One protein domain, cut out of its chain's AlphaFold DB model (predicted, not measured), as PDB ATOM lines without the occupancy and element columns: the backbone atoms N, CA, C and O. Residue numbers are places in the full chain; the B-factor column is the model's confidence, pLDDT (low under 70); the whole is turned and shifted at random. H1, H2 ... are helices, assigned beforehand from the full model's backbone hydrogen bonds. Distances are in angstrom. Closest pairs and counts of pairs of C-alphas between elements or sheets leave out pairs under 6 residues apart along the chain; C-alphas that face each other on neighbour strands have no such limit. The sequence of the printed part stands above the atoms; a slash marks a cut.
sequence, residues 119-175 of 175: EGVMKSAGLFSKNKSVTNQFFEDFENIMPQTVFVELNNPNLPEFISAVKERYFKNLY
ATOM      1  N   GLU A 119     -61.272-110.350 157.990       92.25
ATOM      2  CA  GLU A 119     -61.787-111.728 158.210       92.25
ATOM      3  C   GLU A 119     -63.181-111.954 157.599       92.25
ATOM      4  O   GLU A 119     -63.447-112.948 156.922       92.25
ATOM      5  N   GLY A 120     -64.069-110.971 157.787       90.31
ATOM      6  CA  GLY A 120     -65.450-111.017 157.308       90.31
ATOM      7  C   GLY A 120     -65.591-111.088 155.786       90.31
ATOM      8  O   GLY A 120     -66.681-111.403 155.308       90.31
ATOM      9  N   VAL A 121     -64.516-110.853 155.018       91.62
ATOM     10  CA  VAL A 121     -64.519-110.994 153.554       91.62
ATOM     11  C   VAL A 121     -64.883-112.409 153.123       91.62
ATOM     12  O   VAL A 121     -65.541-112.572 152.101       91.62
ATOM     13  N   MET A 122     -64.547-113.418 153.938       86.62
ATOM     14  CA  MET A 122     -64.941-114.808 153.698       86.62
ATOM     15  C   MET A 122     -66.454-114.935 153.496       86.62
ATOM     16  O   MET A 122     -66.902-115.709 152.653       86.62
ATOM     17  N   LYS A 123     -67.238-114.134 154.227       85.75
ATOM     18  CA  LYS A 123     -68.689-114.087 154.081       85.75
ATOM     19  C   LYS A 123     -69.148-113.025 153.091       85.75
ATOM     20  O   LYS A 123     -69.969-113.298 152.216       85.75
ATOM     21  N   SER A 124     -68.654-111.800 153.240       88.62
ATOM     22  CA  SER A 124     -69.180-110.659 152.494       88.62
ATOM     23  C   SER A 124     -68.828-110.708 151.009       88.62
ATOM     24  O   SER A 124     -69.594-110.190 150.204       88.62
ATOM     25  N   ALA A 125     -67.755-111.399 150.602       89.62
ATOM     26  CA  ALA A 125     -67.407-111.546 149.190       89.62
ATOM     27  C   ALA A 125     -68.553-112.156 148.370       89.62
ATOM     28  O   ALA A 125     -68.809-111.705 147.254       89.62
ATOM     29  N   GLY A 126     -69.292-113.125 148.921       85.69
ATOM     30  CA  GLY A 126     -70.442-113.731 148.243       85.69
ATOM     31  C   GLY A 126     -71.593-112.748 148.011       85.69
ATOM     32  O   GLY A 126     -72.256-112.831 146.982       85.69
ATOM     33  N   LEU A 127     -71.776-111.771 148.905       87.19
ATOM     34  CA  LEU A 127     -72.822-110.747 148.799       87.19
ATOM     35  C   LEU A 127     -72.566-109.727 147.684       87.19
ATOM     36  O   LEU A 127     -73.516-109.098 147.230       87.19
ATOM     37  N   PHE A 128     -71.316-109.549 147.245       83.75
ATOM     38  CA  PHE A 128     -70.968-108.590 146.186       83.75
ATOM     39  C   PHE A 128     -70.533-109.253 144.874       83.75
ATOM     40  O   PHE A 128     -70.649-108.635 143.819       83.75
ATOM     41  N   SER A 129     -70.019-110.487 144.922       87.50
ATOM     42  CA  SER A 129     -69.530-111.206 143.732       87.50
ATOM     43  C   SER A 129     -70.595-112.061 143.040       87.50
ATOM     44  O   SER A 129     -70.441-112.379 141.861       87.50
ATOM     45  N   LYS A 130     -71.672-112.440 143.744       88.31
ATOM     46  CA  LYS A 130     -72.788-113.211 143.175       88.31
ATOM     47  C   LYS A 130     -73.846-112.295 142.554       88.31
ATOM     48  O   LYS A 130     -73.768-111.071 142.605       88.31
ATOM     49  N   ASN A 131     -74.856-112.916 141.944       90.19
ATOM     50  CA  ASN A 131     -76.022-112.211 141.425       90.19
ATOM     51  C   ASN A 131     -76.686-111.375 142.537       90.19
ATOM     52  O   ASN A 131     -76.809-111.846 143.667       90.19
ATOM     53  N   LYS A 132     -77.173-110.173 142.194       89.94
ATOM     54  CA  LYS A 132     -77.909-109.279 143.105       89.94
ATOM     55  C   LYS A 132     -79.069-109.961 143.831       89.94
ATOM     56  O   LYS A 132     -79.413-109.536 144.925       89.94
ATOM     57  N   SER A 133     -79.653-111.017 143.262       91.06
ATOM     58  CA  SER A 133     -80.687-111.813 143.931       91.06
ATOM     59  C   SER A 133     -80.229-112.370 145.285       91.06
ATOM     60  O   SER A 133     -81.021-112.401 146.219       91.06
ATOM     61  N   VAL A 134     -78.955-112.758 145.415       91.00
ATOM     62  CA  VAL A 134     -78.365-113.253 146.670       91.00
ATOM     63  C   VAL A 134     -78.328-112.132 147.706       91.00
ATOM     64  O   VAL A 134     -78.762-112.309 148.840       91.00
ATOM     65  N   THR A 135     -77.857-110.952 147.305       91.19
ATOM     66  CA  THR A 135     -77.812-109.765 148.164       91.19
ATOM     67  C   THR A 135     -79.210-109.326 148.599       91.19
ATOM     68  O   THR A 135     -79.416-109.027 149.769       91.19
ATOM     69  N   ASN A 136     -80.178-109.321 147.679       92.12
ATOM     70  CA  ASN A 136     -81.561-108.960 147.982       92.12
ATOM     71  C   ASN A 136     -82.175-109.937 148.985       92.12
ATOM     72  O   ASN A 136     -82.717-109.498 149.991       92.12
ATOM     73  N   GLN A 137     -81.998-111.245 148.770       93.19
ATOM     74  CA  GLN A 137     -82.480-112.268 149.696       93.19
ATOM     75  C   GLN A 137     -81.897-112.086 151.104       93.19
ATOM     76  O   GLN A 137     -82.621-112.222 152.084       93.19
ATOM     77  N   PHE A 138     -80.609-111.742 151.211       92.81
ATOM     78  CA  PHE A 138     -79.974-111.468 152.502       92.81
ATOM     79  C   PHE A 138     -80.662-110.328 153.267       92.81
ATOM     80  O   PHE A 138     -80.812-110.416 154.482       92.81
ATOM     81  N   PHE A 139     -81.076-109.262 152.576       92.00
ATOM     82  CA  PHE A 139     -81.768-108.134 153.204       92.00
ATOM     83  C   PHE A 139     -83.252-108.417 153.469       92.00
ATOM     84  O   PHE A 139     -83.765-108.029 154.517       92.00
ATOM     85  N   GLU A 140     -83.931-109.111 152.556       93.56
ATOM     86  CA  GLU A 140     -85.346-109.479 152.692       93.56
ATOM     87  C   GLU A 140     -85.580-110.462 153.847       93.56
ATOM     88  O   GLU A 140     -86.563-110.327 154.572       93.56
ATOM     89  N   ASP A 141     -84.660-111.410 154.055       93.62
ATOM     90  CA  ASP A 141     -84.754-112.455 155.082       93.62
ATOM     91  C   ASP A 141     -83.664-112.327 156.165       93.62
ATOM     92  O   ASP A 141     -83.179-113.297 156.754       93.62
ATOM     93  N   PHE A 142     -83.249-111.088 156.436       92.88
ATOM     94  CA  PHE A 142     -82.131-110.783 157.331       92.88
ATOM     95  C   PHE A 142     -82.286-111.383 158.730       92.88
ATOM     96  O   PHE A 142     -81.305-111.805 159.337       92.88
ATOM     97  N   GLU A 143     -83.508-111.428 159.256       92.12
ATOM     98  CA  GLU A 143     -83.782-111.904 160.618       92.12
ATOM     99  C   GLU A 143     -83.561-113.412 160.767       92.12
ATOM    100  O   GLU A 143     -83.215-113.863 161.858       92.12
ATOM    101  N   ASN A 144     -83.669-114.175 159.675       91.62
ATOM    102  CA  ASN A 144     -83.380-115.607 159.656       91.62
ATOM    103  C   ASN A 144     -81.947-115.903 159.206       91.62
ATOM    104  O   ASN A 144     -81.312-116.815 159.739       91.62
ATOM    105  N   ILE A 145     -81.407-115.126 158.262       93.75
ATOM    106  CA  ILE A 145     -80.078-115.366 157.687       93.75
ATOM    107  C   ILE A 145     -78.957-114.861 158.604       93.75
ATOM    108  O   ILE A 145     -78.017-115.603 158.896       93.75
ATOM    109  N   MET A 146     -79.052-113.623 159.098       93.75
ATOM    110  CA  MET A 146     -77.994-112.990 159.896       93.75
ATOM    111  C   MET A 146     -77.590-113.820 161.129       93.75
ATOM    112  O   MET A 146     -76.386-113.981 161.353       93.75
ATOM    113  N   PRO A 147     -78.516-114.410 161.915       93.56
ATOM    114  CA  PRO A 147     -78.139-115.251 163.050       93.56
ATOM    115  C   PRO A 147     -77.321-116.473 162.630       93.56
ATOM    116  O   PRO A 147     -76.335-116.798 163.285       93.56
ATOM    117  N   GLN A 148     -77.660-117.107 161.502       91.94
ATOM    118  CA  GLN A 148     -76.914-118.256 160.976       91.94
ATOM    119  C   GLN A 148     -75.505-117.855 160.540       91.94
ATOM    120  O   GLN A 148     -74.540-118.551 160.860       91.94
ATOM    121  N   THR A 149     -75.379-116.703 159.876       92.31
ATOM    122  CA  THR A 149     -74.100-116.142 159.427       92.31
ATOM    123  C   THR A 149     -73.122-115.913 160.584       92.31
ATOM    124  O   THR A 149     -71.922-116.145 160.436       92.31
ATOM    125  N   VAL A 150     -73.609-115.454 161.741       92.38
ATOM    126  CA  VAL A 150     -72.773-115.158 162.925       92.38
ATOM    127  C   VAL A 150     -72.894-116.183 164.044       92.38
ATOM    128  O   VAL A 150     -72.383-115.954 165.141       92.38
ATOM    129  N   PHE A 151     -73.503-117.332 163.757       91.31
ATOM    130  CA  PHE A 151     -73.593-118.461 164.678       91.31
ATOM    131  C   PHE A 151     -74.358-118.163 165.979       91.31
ATOM    132  O   PHE A 151     -74.005-118.666 167.045       91.31
ATOM    133  N   VAL A 152     -75.423-117.370 165.878       90.62
ATOM    134  CA  VAL A 152     -76.408-117.146 166.940       90.62
ATOM    135  C   VAL A 152     -77.588-118.093 166.725       90.62
ATOM    136  O   VAL A 152     -78.185-118.132 165.651       90.62
ATOM    137  N   GLU A 153     -77.931-118.864 167.755       83.69
ATOM    138  CA  GLU A 153     -79.039-119.823 167.697       83.69
ATOM    139  C   GLU A 153     -80.397-119.113 167.553       83.69
ATOM    140  O   GLU A 153     -80.678-118.146 168.264       83.69
ATOM    141  N   LEU A 154     -81.276-119.625 166.682       84.50
ATOM    142  CA  LEU A 154     -82.590-119.010 166.413       84.50
ATOM    143  C   LEU A 154     -83.552-119.066 167.606       84.50
ATOM    144  O   LEU A 154     -84.502-118.295 167.677       84.50
ATOM    145  N   ASN A 155     -83.323-119.981 168.547       83.62
ATOM    146  CA  ASN A 155     -84.110-120.096 169.772       83.62
ATOM    147  C   ASN A 155     -83.546-119.256 170.932       83.62
ATOM    148  O   ASN A 155     -84.017-119.390 172.062       83.62
ATOM    149  N   ASN A 156     -82.528-118.426 170.685       86.56
ATOM    150  CA  ASN A 156     -81.992-117.523 171.693       86.56
ATOM    151  C   ASN A 156     -83.062-116.477 172.066       86.56
ATOM    152  O   ASN A 156     -83.524-115.755 171.183       86.56
ATOM    153  N   PRO A 157     -83.449-116.350 173.350       91.75
ATOM    154  CA  PRO A 157     -84.493-115.411 173.762       91.75
ATOM    155  C   PRO A 157     -84.133-113.943 173.502       91.75
ATOM    156  O   PRO A 157     -85.037-113.135 173.357       91.75
ATOM    157  N   ASN A 158     -82.839-113.617 173.402       94.12
ATOM    158  CA  ASN A 158     -82.347-112.261 173.142       94.12
ATOM    159  C   ASN A 158     -82.085-111.997 171.647       94.12
ATOM    160  O   ASN A 158     -81.351-111.070 171.284       94.12
ATOM    161  N   LEU A 159     -82.570-112.877 170.764       94.12
ATOM    162  CA  LEU A 159     -82.354-112.757 169.326       94.12
ATOM    163  C   LEU A 159     -82.931-111.455 168.738       94.12
ATOM    164  O   LEU A 159     -82.211-110.817 167.965       94.12
ATOM    165  N   PRO A 160     -84.160-111.018 169.085       94.94
ATOM    166  CA  PRO A 160     -84.713-109.771 168.555       94.94
ATOM    167  C   PRO A 160     -83.858-108.548 168.910       94.94
ATOM    168  O   PRO A 160     -83.573-107.712 168.050       94.94
ATOM    169  N   GLU A 161     -83.387-108.466 170.154       96.31
ATOM    170  CA  GLU A 161     -82.519-107.389 170.635       96.31
ATOM    171  C   GLU A 161     -81.171-107.408 169.912       96.31
ATOM    172  O   GLU A 161     -80.682-106.361 169.484       96.31
ATOM    173  N   PHE A 162     -80.590-108.598 169.726       94.81
ATOM    174  CA  PHE A 162     -79.357-108.771 168.962       94.81
ATOM    175  C   PHE A 162     -79.513-108.277 167.517       94.81
ATOM    176  O   PHE A 162     -78.697-107.479 167.050       94.81
ATOM    177  N   ILE A 163     -80.567-108.708 166.817       95.31
ATOM    178  CA  ILE A 163     -80.837-108.297 165.433       95.31
ATOM    179  C   ILE A 163     -81.036-106.786 165.337       95.31
ATOM    180  O   ILE A 163     -80.445-106.153 164.460       95.31
ATOM    181  N   SER A 164     -81.817-106.204 166.247       94.50
ATOM    182  CA  SER A 164     -82.046-104.758 166.298       94.50
ATOM    183  C   SER A 164     -80.732-103.987 166.452       94.50
ATOM    184  O   SER A 164     -80.426-103.108 165.644       94.50
ATOM    185  N   ALA A 165     -79.884-104.392 167.404       95.44
ATOM    186  CA  ALA A 165     -78.586-103.762 167.639       95.44
ATOM    187  C   ALA A 165     -77.638-103.883 166.432       95.44
ATOM    188  O   ALA A 165     -76.916-102.936 166.103       95.44
ATOM    189  N   VAL A 166     -77.634-105.031 165.744       94.94
ATOM    190  CA  VAL A 166     -76.838-105.224 164.523       94.94
ATOM    191  C   VAL A 166     -77.336-104.313 163.402       94.94
ATOM    192  O   VAL A 166     -76.516-103.636 162.773       94.94
ATOM    193  N   LYS A 167     -78.653-104.255 163.169       93.75
ATOM    194  CA  LYS A 167     -79.256-103.384 162.149       93.75
ATOM    195  C   LYS A 167     -78.914-101.919 162.419       93.75
ATOM    196  O   LYS A 167     -78.372-101.251 161.540       93.75
ATOM    197  N   GLU A 168     -79.137-101.445 163.644       94.31
ATOM    198  CA  GLU A 168     -78.878-100.054 164.032       94.31
ATOM    199  C   GLU A 168     -77.402 -99.672 163.880       94.31
ATOM    200  O   GLU A 168     -77.082 -98.575 163.413       94.31
ATOM    201  N   ARG A 169     -76.484-100.566 164.258       95.00
ATOM    202  CA  ARG A 169     -75.056-100.243 164.273       95.00
ATOM    203  C   ARG A 169     -74.373-100.391 162.918       95.00
ATOM    204  O   ARG A 169     -73.486 -99.596 162.617       95.00
ATOM    205  N   TYR A 170     -74.744-101.399 162.132       92.69
ATOM    206  CA  TYR A 170     -74.002-101.779 160.921       92.69
ATOM    207  C   TYR A 170     -74.797-101.612 159.623       92.69
ATOM    208  O   TYR A 170     -74.189-101.542 158.559       92.69
ATOM    209  N   PHE A 171     -76.126-101.503 159.690       90.56
ATOM    210  CA  PHE A 171     -77.001-101.479 158.511       90.56
ATOM    211  C   PHE A 171     -77.980-100.296 158.495       90.56
ATOM    212  O   PHE A 171     -78.930-100.302 157.720       90.56
ATOM    213  N   LYS A 172     -77.736 -99.251 159.297       84.62
ATOM    214  CA  LYS A 172     -78.641 -98.100 159.476       84.62
ATOM    215  C   LYS A 172     -79.127 -97.430 158.184       84.62
ATOM    216  O   LYS A 172     -80.206 -96.864 158.175       84.62
ATOM    217  N   ASN A 173     -78.317 -97.462 157.125       78.38
ATOM    218  CA  ASN A 173     -78.621 -96.814 155.842       78.38
ATOM    219  C   ASN A 173     -79.099 -97.801 154.761       78.38
ATOM    220  O   ASN A 173     -79.157 -97.439 153.589       78.38
ATOM    221  N   LEU A 174     -79.335 -99.062 155.127       71.44
ATOM    222  CA  LEU A 174     -79.738-100.142 154.220       71.44
ATOM    223  C   LEU A 174     -81.183-100.602 154.466       71.44
ATOM    224  O   LEU A 174     -81.676-101.437 153.711       71.44
ATOM    225  N   TYR A 175     -81.840-100.033 155.482       57.72
ATOM    226  CA  TYR A 175     -83.246-100.221 155.835       57.72
ATOM    227  C   TYR A 175     -83.932 -98.868 156.013       57.72
ATOM    228  O   TYR A 175     -83.248 -97.931 156.489       57.72
TER     229      TYR A 175
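What this domain is: This is residues 119 to 175 of the 175 residues of the protein "COesterase domain-containing protein" of Oncopeltus fasciatus (UniProt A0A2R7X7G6). Three short helices make a three-sided frame: H1 and H2 meet at a corner as a V, and H3 runs across the V's open end. The longest helix, H4, crosses H3 on the side away from that corner, packing on it with residues 159 to 163 alone. The printed part has 57 residues with four named helices, H1, H2, H3 and H4 in that order, and no named strand: the class is all helix. It is compact, with a radius of gyration of the C-alphas of 11.7 A, and only just rounded, spanning 34 by 23 by 21 A.

How they stand to each other: Begin with H1, residues 121 to 129, and H2, residues 132 to 140: they only just touch, with 3 pairs of C-alphas within 8 A, and only at the corner by their tight link. Their closest C-alphas are those of Leu 127 and Thr 135, 5.1 A apart; they run opposite ways at a steep tilt of 63 degrees. Next look at H3, residues 142 to 149, close to but not clearly touching H2, about perpendicular at 73 degrees; the closest C-alphas, of Phe 138 and Ile 145, are 6.5 A apart. H3 is also close to but not clearly touching H1, with the closest C-alphas, of Lys 123 and Thr 149, 7.9 A apart. H4, residues 159 to 170, touches H3 about perpendicular at 90 degrees, the closest C-alphas being Glu 143 and Ile 163, 6.7 A apart. H4 is apart from H1 and H2. Every O i to N i+4 pair is within hydrogen-bond range in H2 and H4, but 3 of 5 in H1 and 2 of 4 in H3.

Where its parts are: Find C-alpha 121 at (-64.519, -110.994, 153.554); from there H1 runs 11.0 A to C-alpha 129. H2 is 12.1 A long and H3 9.9 A. H4 runs 16.2 A, ending at C-alpha 170, (-74.002, -101.779, 160.921).

The domain as a whole: The C-alphas farthest apart, of Ser 129 and Pro 157, are 33.8 A apart. The printed part has no cut and no long link; residues 128 to 133 stand free. Residue 175 is under 70 in pLDDT.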